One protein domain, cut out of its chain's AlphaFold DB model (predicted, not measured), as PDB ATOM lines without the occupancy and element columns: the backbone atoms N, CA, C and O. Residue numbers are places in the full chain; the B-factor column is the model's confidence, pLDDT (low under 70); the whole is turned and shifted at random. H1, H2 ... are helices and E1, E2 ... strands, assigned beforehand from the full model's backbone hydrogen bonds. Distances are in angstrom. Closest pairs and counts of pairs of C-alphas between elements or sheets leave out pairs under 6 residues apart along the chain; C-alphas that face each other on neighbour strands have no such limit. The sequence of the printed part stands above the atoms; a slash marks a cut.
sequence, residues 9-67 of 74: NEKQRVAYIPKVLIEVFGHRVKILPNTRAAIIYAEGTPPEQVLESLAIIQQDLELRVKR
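Overview. This is residues 9 to 67 of the 74 residues of an uncharacterized protein of Crenarchaeota archaeon 13_1_40CM_3_53_5 (UniProt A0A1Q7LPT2). A slim hairpin of two strands, E1 and E2, and one long helix, H2, make an open V, joined at its foot by the link from E2 to H2; a short helix, H1, packs on the E2 side of the hairpin, near the end away from its turn. Three parts stick out from this loose frame: the tail of residues 9 to 16, the turn of the hairpin at residues 33 to 38, and the far part of H2 from residue 55 on. The printed part has 59 residues with two named helices and two named strands, in the order H1, E1, E2, H2; the sheet runs E1 - E2, antiparallel, and the class is mixed, helices and strands. The whole is loose, with a radius of gyration of the C-alphas of 13.6 A and spans of 37 by 28 by 23 A.

Along the chain. Begin at C-alpha 9, at (238.806, 148.077, 63.879), and follow residues 9 to 18, which hold no named element. Find C-alpha 19 at (227.334, 160.623, 58.458); there H1 begins, residues 19 to 25, 10.0 A from first to last C-alpha. E1 follows at residues 29 to 33, 12.8 A long, and E2 at residues 38 to 42, 13.6 A long. H2 takes residues 47 to 66, 27.9 A long, and ends at C-alpha 66, at (210.331, 134.744, 52.612).

Arrangement. Look first at the hairpin of E1 and E2, antiparallel, with 161 degrees between their directions. C-alphas 31 and 40 face each other at 4.7 A; N 30 and O 41 are within hydrogen-bond range at 2.8 A, and so are N 39 and O 32 at 3.0 A. From E2, go to H1: their closest C-alphas are those of Phe 25 and Ala 42, 4.7 A apart, one of 2 pairs within 8 A. Between E2 and H2 you will find 1 pair of C-alphas within 8 A, those of Tyr 41 and Val 50, 7.3 A apart. H2 is apart from H1 and from E1. In H1 every O i to N i+4 pair is within hydrogen-bond range; in H2, 15 of 16 are.

Size, cuts and confidence. The two C-alphas farthest apart are those of Gln 12 and Arg 67, at 37.8 A. Without the stretches that stand free, a body of 32 residues remains, spanning 25 by 14 by 14 A. The links H1 to E1, E1 to E2 and E2 to H2 are tight, and the printed part has no cut. The mean pLDDT of the printed part is 93.7, and no printed residue is under 70.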
ATOM      1  N   ASN A   9     237.369 148.215  63.690       94.75
ATOM      2  CA  ASN A   9     238.806 148.077  63.879       94.75
ATOM      3  C   ASN A   9     239.085 147.113  65.043       94.75
ATOM      4  O   ASN A   9     238.753 147.419  66.187       94.75
ATOM      5  N   GLU A  10     239.729 145.979  64.775       92.44
ATOM      6  CA  GLU A  10     239.933 144.907  65.763       92.44
ATOM      7  C   GLU A  10     240.742 145.339  66.995       92.44
ATOM      8  O   GLU A  10     240.465 144.906  68.113       92.44
ATOM      9  N   LYS A  11     241.735 146.220  66.809       94.69
ATOM     10  CA  LYS A  11     242.627 146.659  67.893       94.69
ATOM     11  C   LYS A  11     241.988 147.743  68.749       94.69
ATOM     12  O   LYS A  11     242.113 147.722  69.969       94.69
ATOM     13  N   GLN A  12     241.326 148.698  68.105       95.06
ATOM     14  CA  GLN A  12     240.767 149.874  68.767       95.06
ATOM     15  C   GLN A  12     239.317 149.666  69.209       95.06
ATOM     16  O   GLN A  12     238.831 150.415  70.048       95.06
ATOM     17  N   ARG A  13     238.628 148.650  68.669       91.19
ATOM     18  CA  ARG A  13     237.192 148.391  68.870       91.19
ATOM     19  C   ARG A  13     236.321 149.592  68.486       91.19
ATOM     20  O   ARG A  13     235.276 149.829  69.081       91.19
ATOM     21  N   VAL A  14     236.770 150.352  67.487       92.62
ATOM     22  CA  VAL A  14     236.083 151.536  66.957       92.62
ATOM     23  C   VAL A  14     235.530 151.211  65.577       92.62
ATOM     24  O   VAL A  14     236.221 150.619  64.749       92.62
ATOM     25  N   ALA A  15     234.295 151.634  65.331       91.12
ATOM     26  CA  ALA A  15     233.666 151.641  64.020       91.12
ATOM     27  C   ALA A  15     233.344 153.085  63.630       91.12
ATOM     28  O   ALA A  15     232.880 153.872  64.456       91.12
ATOM     29  N   TYR A  16     233.587 153.430  62.366       91.06
ATOM     30  CA  TYR A  16     233.151 154.713  61.828       91.06
ATOM     31  C   TYR A  16     231.655 154.648  61.527       91.06
ATOM     32  O   TYR A  16     231.221 153.850  60.699       91.06
ATOM     33  N   ILE A  17     230.870 155.496  62.189       91.12
ATOM     34  CA  ILE A  17     229.435 155.600  61.934       91.12
ATOM     35  C   ILE A  17     229.217 156.529  60.729       91.12
ATOM     36  O   ILE A  17     229.633 157.690  60.790       91.12
ATOM     37  N   PRO A  18     228.573 156.061  59.640       90.75
ATOM     38  CA  PRO A  18     228.286 156.894  58.480       90.75
ATOM     39  C   PRO A  18     227.547 158.180  58.852       90.75
ATOM     40  O   PRO A  18     226.619 158.155  59.663       90.75
ATOM     41  N   LYS A  19     227.907 159.291  58.196       91.94
ATOM     42  CA  LYS A  19     227.334 160.623  58.458       91.94
ATOM     43  C   LYS A  19     225.801 160.625  58.473       91.94
ATOM     44  O   LYS A  19     225.213 161.231  59.358       91.94
ATOM     45  N   VAL A  20     225.171 159.886  57.557       91.06
ATOM     46  CA  VAL A  20     223.704 159.760  57.465       91.06
ATOM     47  C   VAL A  20     223.092 159.231  58.766       91.06
ATOM     48  O   VAL A  20     222.048 159.710  59.189       91.06
ATOM     49  N   LEU A  21     223.742 158.278  59.443       90.75
ATOM     50  CA  LEU A  21     223.236 157.747  60.711       90.75
ATOM     51  C   LEU A  21     223.392 158.761  61.851       90.75
ATOM     52  O   LEU A  21     222.520 158.844  62.707       90.75
ATOM     53  N   ILE A  22     224.462 159.562  61.844       91.94
ATOM     54  CA  ILE A  22     224.662 160.646  62.820       91.94
ATOM     55  C   ILE A  22     223.658 161.782  62.612       91.94
ATOM     56  O   ILE A  22     223.158 162.341  63.581       91.94
ATOM     57  N   GLU A  23     223.330 162.115  61.365       92.31
ATOM     58  CA  GLU A  23     222.313 163.127  61.050       92.31
ATOM     59  C   GLU A  23     220.913 162.710  61.529       92.31
ATOM     60  O   GLU A  23     220.119 163.569  61.903       92.31
ATOM     61  N   VAL A  24     220.627 161.403  61.571       89.12
ATOM     62  CA  VAL A  24     219.334 160.861  62.017       89.12
ATOM     63  C   VAL A  24     219.288 160.617  63.529       89.12
ATOM     64  O   VAL A  24     218.315 160.991  64.179       89.12
ATOM     65  N   PHE A  25     220.313 159.986  64.108       89.94
ATOM     66  CA  PHE A  25     220.306 159.562  65.517       89.94
ATOM     67  C   PHE A  25     221.056 160.511  66.458       89.94
ATOM     68  O   PHE A  25     221.010 160.346  67.678       89.94
ATOM     69  N   GLY A  26     221.757 161.501  65.911       91.25
ATOM     70  CA  GLY A  26     222.634 162.384  66.661       91.25
ATOM     71  C   GLY A  26     223.962 161.728  67.047       91.25
ATOM     72  O   GLY A  26     224.343 160.657  66.579       91.25
ATOM     73  N   HIS A  27     224.693 162.408  67.930       91.94
ATOM     74  CA  HIS A  27     226.032 161.998  68.373       91.94
ATOM     75  C   HIS A  27     226.013 161.134  69.639       91.94
ATOM     76  O   HIS A  27     227.064 160.702  70.112       91.94
ATOM     77  N   ARG A  28     224.829 160.904  70.216       93.56
ATOM     78  CA  ARG A  28     224.642 160.072  71.402       93.56
ATOM     79  C   ARG A  28     223.578 159.031  71.127       93.56
ATOM     80  O   ARG A  28     222.428 159.362  70.856       93.56
ATOM     81  N   VAL A  29     223.987 157.773  71.210       93.94
ATOM     82  CA  VAL A  29     223.145 156.620  70.913       93.94
ATOM     83  C   VAL A  29     223.210 155.613  72.049       93.94
ATOM     84  O   VAL A  29     224.205 155.523  72.769       93.94
ATOM     85  N   LYS A  30     222.146 154.830  72.188       95.31
ATOM     86  CA  LYS A  30     222.113 153.624  73.009       95.31
ATOM     87  C   LYS A  30     222.229 152.408  72.101       95.31
ATOM     88  O   LYS A  30     221.649 152.378  71.018       95.31
ATOM     89  N   ILE A  31     222.980 151.413  72.563       94.06
ATOM     90  CA  ILE A  31     223.110 150.113  71.905       94.06
ATOM     91  C   ILE A  31     222.487 149.073  72.828       94.06
ATOM     92  O   ILE A  31     222.917 148.935  73.974       94.06
ATOM     93  N   LEU A  32     221.489 148.345  72.332       95.06
ATOM     94  CA  LEU A  32     220.864 147.237  73.051       95.06
ATOM     95  C   LEU A  32     221.165 145.926  72.306       95.06
ATOM     96  O   LEU A  32     220.560 145.663  71.263       95.06
ATOM     97  N   PRO A  33     222.130 145.127  72.794       96.75
ATOM     98  CA  PRO A  33     222.516 143.874  72.163       96.75
ATOM     99  C   PRO A  33     221.680 142.679  72.640       96.75
ATOM    100  O   PRO A  33     221.142 142.658  73.744       96.75
ATOM    101  N   ASN A  34     221.658 141.641  71.811       94.94
ATOM    102  CA  ASN A  34     221.248 140.273  72.117       94.94
ATOM    103  C   ASN A  34     222.267 139.294  71.485       94.94
ATOM    104  O   ASN A  34     223.241 139.713  70.862       94.94
ATOM    105  N   THR A  35     222.052 137.982  71.598       94.94
ATOM    106  CA  THR A  35     222.980 136.922  71.169       94.94
ATOM    107  C   THR A  35     223.433 137.021  69.708       94.94
ATOM    108  O   THR A  35     224.528 136.571  69.389       94.94
ATOM    109  N   ARG A  36     222.602 137.554  68.799       95.38
ATOM    110  CA  ARG A  36     222.878 137.567  67.345       95.38
ATOM    111  C   ARG A  36     222.698 138.921  66.661       95.38
ATOM    112  O   ARG A  36     223.007 139.039  65.482       95.38
ATOM    113  N   ALA A  37     222.161 139.911  67.361       94.62
ATOM    114  CA  ALA A  37     221.834 141.211  66.792       94.62
ATOM    115  C   ALA A  37     221.894 142.276  67.882       94.62
ATOM    116  O   ALA A  37     221.717 141.973  69.059       94.62
ATOM    117  N   ALA A  38     222.104 143.522  67.482       94.12
ATOM    118  CA  ALA A  38     221.975 144.676  68.350       94.12
ATOM    119  C   ALA A  38     221.179 145.755  67.627       94.12
ATOM    120  O   ALA A  38     221.230 145.855  66.401       94.12
ATOM    121  N   ILE A  39     220.462 146.562  68.397       94.25
ATOM    122  CA  ILE A  39     219.782 147.752  67.892       94.25
ATOM    123  C   ILE A  39     220.544 148.990  68.359       94.25
ATOM    124  O   ILE A  39     221.082 149.006  69.469       94.25
ATOM    125  N   ILE A  40     220.582 150.016  67.512       93.38
ATOM    126  CA  ILE A  40     221.172 151.322  67.813       93.38
ATOM    127  C   ILE A  40     220.076 152.368  67.634       93.38
ATOM    128  O   ILE A  40     219.395 152.372  66.612       93.38
ATOM    129  N   TYR A  41     219.892 153.229  68.629       95.06
ATOM    130  CA  TYR A  41     218.871 154.277  68.611       95.06
ATOM    131  C   TYR A  41     219.345 155.512  69.381       95.06
ATOM    132  O   TYR A  41     220.270 155.423  70.191       95.06
ATOM    133  N   ALA A  42     218.739 156.669  69.115       95.50
ATOM    134  CA  ALA A  42     219.137 157.927  69.739       95.50
ATOM    135  C   ALA A  42     218.969 157.888  71.268       95.50
ATOM    136  O   ALA A  42     218.065 157.251  71.821       95.50
ATOM    137  N   GLU A  43     219.864 158.570  71.978       94.94
ATOM    138  CA  GLU A  43     219.726 158.731  73.419       94.94
ATOM    139  C   GLU A  43     218.426 159.483  73.752       94.94
ATOM    140  O   GLU A  43     218.112 160.510  73.159       94.94
ATOM    141  N   GLY A  44     217.664 158.962  74.717       94.12
ATOM    142  CA  GLY A  44     216.411 159.576  75.165       94.12
ATOM    143  C   GLY A  44     215.169 159.157  74.377       94.12
ATOM    144  O   GLY A  44     214.070 159.487  74.813       94.12
ATOM    145  N   THR A  45     215.300 158.389  73.287       95.88
ATOM    146  CA  THR A  45     214.129 157.829  72.595       95.88
ATOM    147  C   THR A  45     213.353 156.886  73.530       95.88
ATOM    148  O   THR A  45     213.962 155.960  74.085       95.88
ATOM    149  N   PRO A  46     212.033 157.093  73.716       96.94
ATOM    150  CA  PRO A  46     211.192 156.197  74.506       96.94
ATOM    151  C   PRO A  46     211.164 154.775  73.921       96.94
ATOM    152  O   PRO A  46     211.124 154.634  72.694       96.94
ATOM    153  N   PRO A  47     211.163 153.715  74.753       96.25
ATOM    154  CA  PRO A  47     211.146 152.332  74.275       96.25
ATOM    155  C   PRO A  47     210.005 152.020  73.300       96.25
ATOM    156  O   PRO A  47     210.197 151.248  72.367       96.25
ATOM    157  N   GLU A  48     208.842 152.645  73.470       97.75
ATOM    158  CA  GLU A  48     207.658 152.435  72.633       97.75
ATOM    159  C   GLU A  48     207.923 152.856  71.179       97.75
ATOM    160  O   GLU A  48     207.650 152.096  70.254       97.75
ATOM    161  N   GLN A  49     208.563 154.010  70.972       97.12
ATOM    162  CA  GLN A  49     208.932 154.499  69.634       97.12
ATOM    163  C   GLN A  49     210.030 153.645  68.985       97.12
ATOM    164  O   GLN A  49     210.062 153.452  67.765       97.12
ATOM    165  N   VAL A  50     210.941 153.103  69.804       96.25
ATOM    166  CA  VAL A  50     211.943 152.138  69.331       96.25
ATOM    167  C   VAL A  50     211.246 150.868  68.844       96.25
ATOM    168  O   VAL A  50     211.564 150.387  67.758       96.25
ATOM    169  N   LEU A  51     210.269 150.350  69.594       97.62
ATOM    170  CA  LEU A  51     209.491 149.169  69.209       97.62
ATOM    171  C   LEU A  51     208.682 149.394  67.925       97.62
ATOM    172  O   LEU A  51     208.684 148.520  67.059       97.62
ATOM    173  N   GLU A  52     208.056 150.561  67.759       97.38
ATOM    174  CA  GLU A  52     207.358 150.935  66.520       97.38
ATOM    175  C   GLU A  52     208.296 150.887  65.304       97.38
ATOM    176  O   GLU A  52     207.972 150.287  64.276       97.38
ATOM    177  N   SER A  53     209.499 151.449  65.440       95.00
ATOM    178  CA  SER A  53     210.513 151.417  64.380       95.00
ATOM    179  C   SER A  53     210.998 149.991  64.101       95.00
ATOM    180  O   SER A  53     211.133 149.586  62.944       95.00
ATOM    181  N   LEU A  54     211.225 149.197  65.151       95.81
ATOM    182  CA  LEU A  54     211.654 147.804  65.022       95.81
ATOM    183  C   LEU A  54     210.614 146.928  64.336       95.81
ATOM    184  O   LEU A  54     211.006 146.046  63.577       95.81
ATOM    185  N   ALA A  55     209.320 147.180  64.535       97.44
ATOM    186  CA  ALA A  55     208.269 146.433  63.855       97.44
ATOM    187  C   ALA A  55     208.380 146.564  62.325       97.44
ATOM    188  O   ALA A  55     208.220 145.576  61.609       97.44
ATOM    189  N   ILE A  56     208.722 147.753  61.816       96.50
ATOM    190  CA  ILE A  56     208.926 147.997  60.379       96.50
ATOM    191  C   ILE A  56     210.184 147.271  59.880       96.50
ATOM    192  O   ILE A  56     210.154 146.593  58.851       96.50
ATOM    193  N   ILE A  57     211.289 147.380  60.627       94.94
ATOM    194  CA  ILE A  57     212.568 146.717  60.316       94.94
ATOM    195  C   ILE A  57     212.380 145.195  60.274       94.94
ATOM    196  O   ILE A  57     212.830 144.533  59.337       94.94
ATOM    197  N   GLN A  58     211.684 144.637  61.265       95.75
ATOM    198  CA  GLN A  58     211.392 143.214  61.363       95.75
ATOM    199  C   GLN A  58     210.539 142.735  60.183       95.75
ATOM    200  O   GLN A  58     210.883 141.727  59.570       95.75
ATOM    201  N   GLN A  59     209.480 143.465  59.818       95.81
ATOM    202  CA  GLN A  59     208.651 143.123  58.657       95.81
ATOM    203  C   GLN A  59     209.473 143.065  57.358       95.81
ATOM    204  O   GLN A  59     209.322 142.121  56.581       95.81
ATOM    205  N   ASP A  60     210.378 144.023  57.125       93.62
ATOM    206  CA  ASP A  60     211.261 144.014  55.947       93.62
ATOM    207  C   ASP A  60     212.204 142.798  55.948       93.62
ATOM    208  O   ASP A  60     212.350 142.122  54.927       93.62
ATOM    209  N   LEU A  61     212.798 142.461  57.098       93.38
ATOM    210  CA  LEU A  61     213.651 141.275  57.242       93.38
ATOM    211  C   LEU A  61     212.873 139.975  56.996       93.38
ATOM    212  O   LEU A  61     213.346 139.104  56.263       93.38
ATOM    213  N   GLU A  62     211.664 139.850  57.540       94.94
ATOM    214  CA  GLU A  62     210.793 138.699  57.298       94.94
ATOM    215  C   GLU A  62     210.448 138.547  55.812       94.94
ATOM    216  O   GLU A  62     210.450 137.430  55.287       94.94
ATOM    217  N   LEU A  63     210.189 139.654  55.107       93.94
ATOM    218  CA  LEU A  63     209.947 139.641  53.663       93.94
ATOM    219  C   LEU A  63     211.177 139.172  52.876       93.94
ATOM    220  O   LEU A  63     211.025 138.404  51.922       93.94
ATOM    221  N   ARG A  64     212.389 139.580  53.276       89.81
ATOM    222  CA  ARG A  64     213.649 139.116  52.660       89.81
ATOM    223  C   ARG A  64     213.874 137.622  52.874       89.81
ATOM    224  O   ARG A  64     214.287 136.939  51.944       89.81
ATOM    225  N   VAL A  65     213.564 137.108  54.064       92.38
ATOM    226  CA  VAL A  65     213.651 135.669  54.364       92.38
ATOM    227  C   VAL A  65     212.635 134.876  53.536       92.38
ATOM    228  O   VAL A  65     212.964 133.815  53.010       92.38
ATOM    229  N   LYS A  66     211.412 135.397  53.374       90.19
ATOM    230  CA  LYS A  66     210.331 134.744  52.612       90.19
ATOM    231  C   LYS A  66     210.515 134.812  51.092       90.19
ATOM    232  O   LYS A  66     209.927 133.996  50.386       90.19
ATOM    233  N   ARG A  67     211.303 135.757  50.568       78.94
ATOM    234  CA  ARG A  67     211.648 135.863  49.139       78.94
ATOM    235  C   ARG A  67     213.047 135.287  48.883       78.94
ATOM    236  O   ARG A  67     214.014 136.051  48.865       78.94
TER     237      ARG A  67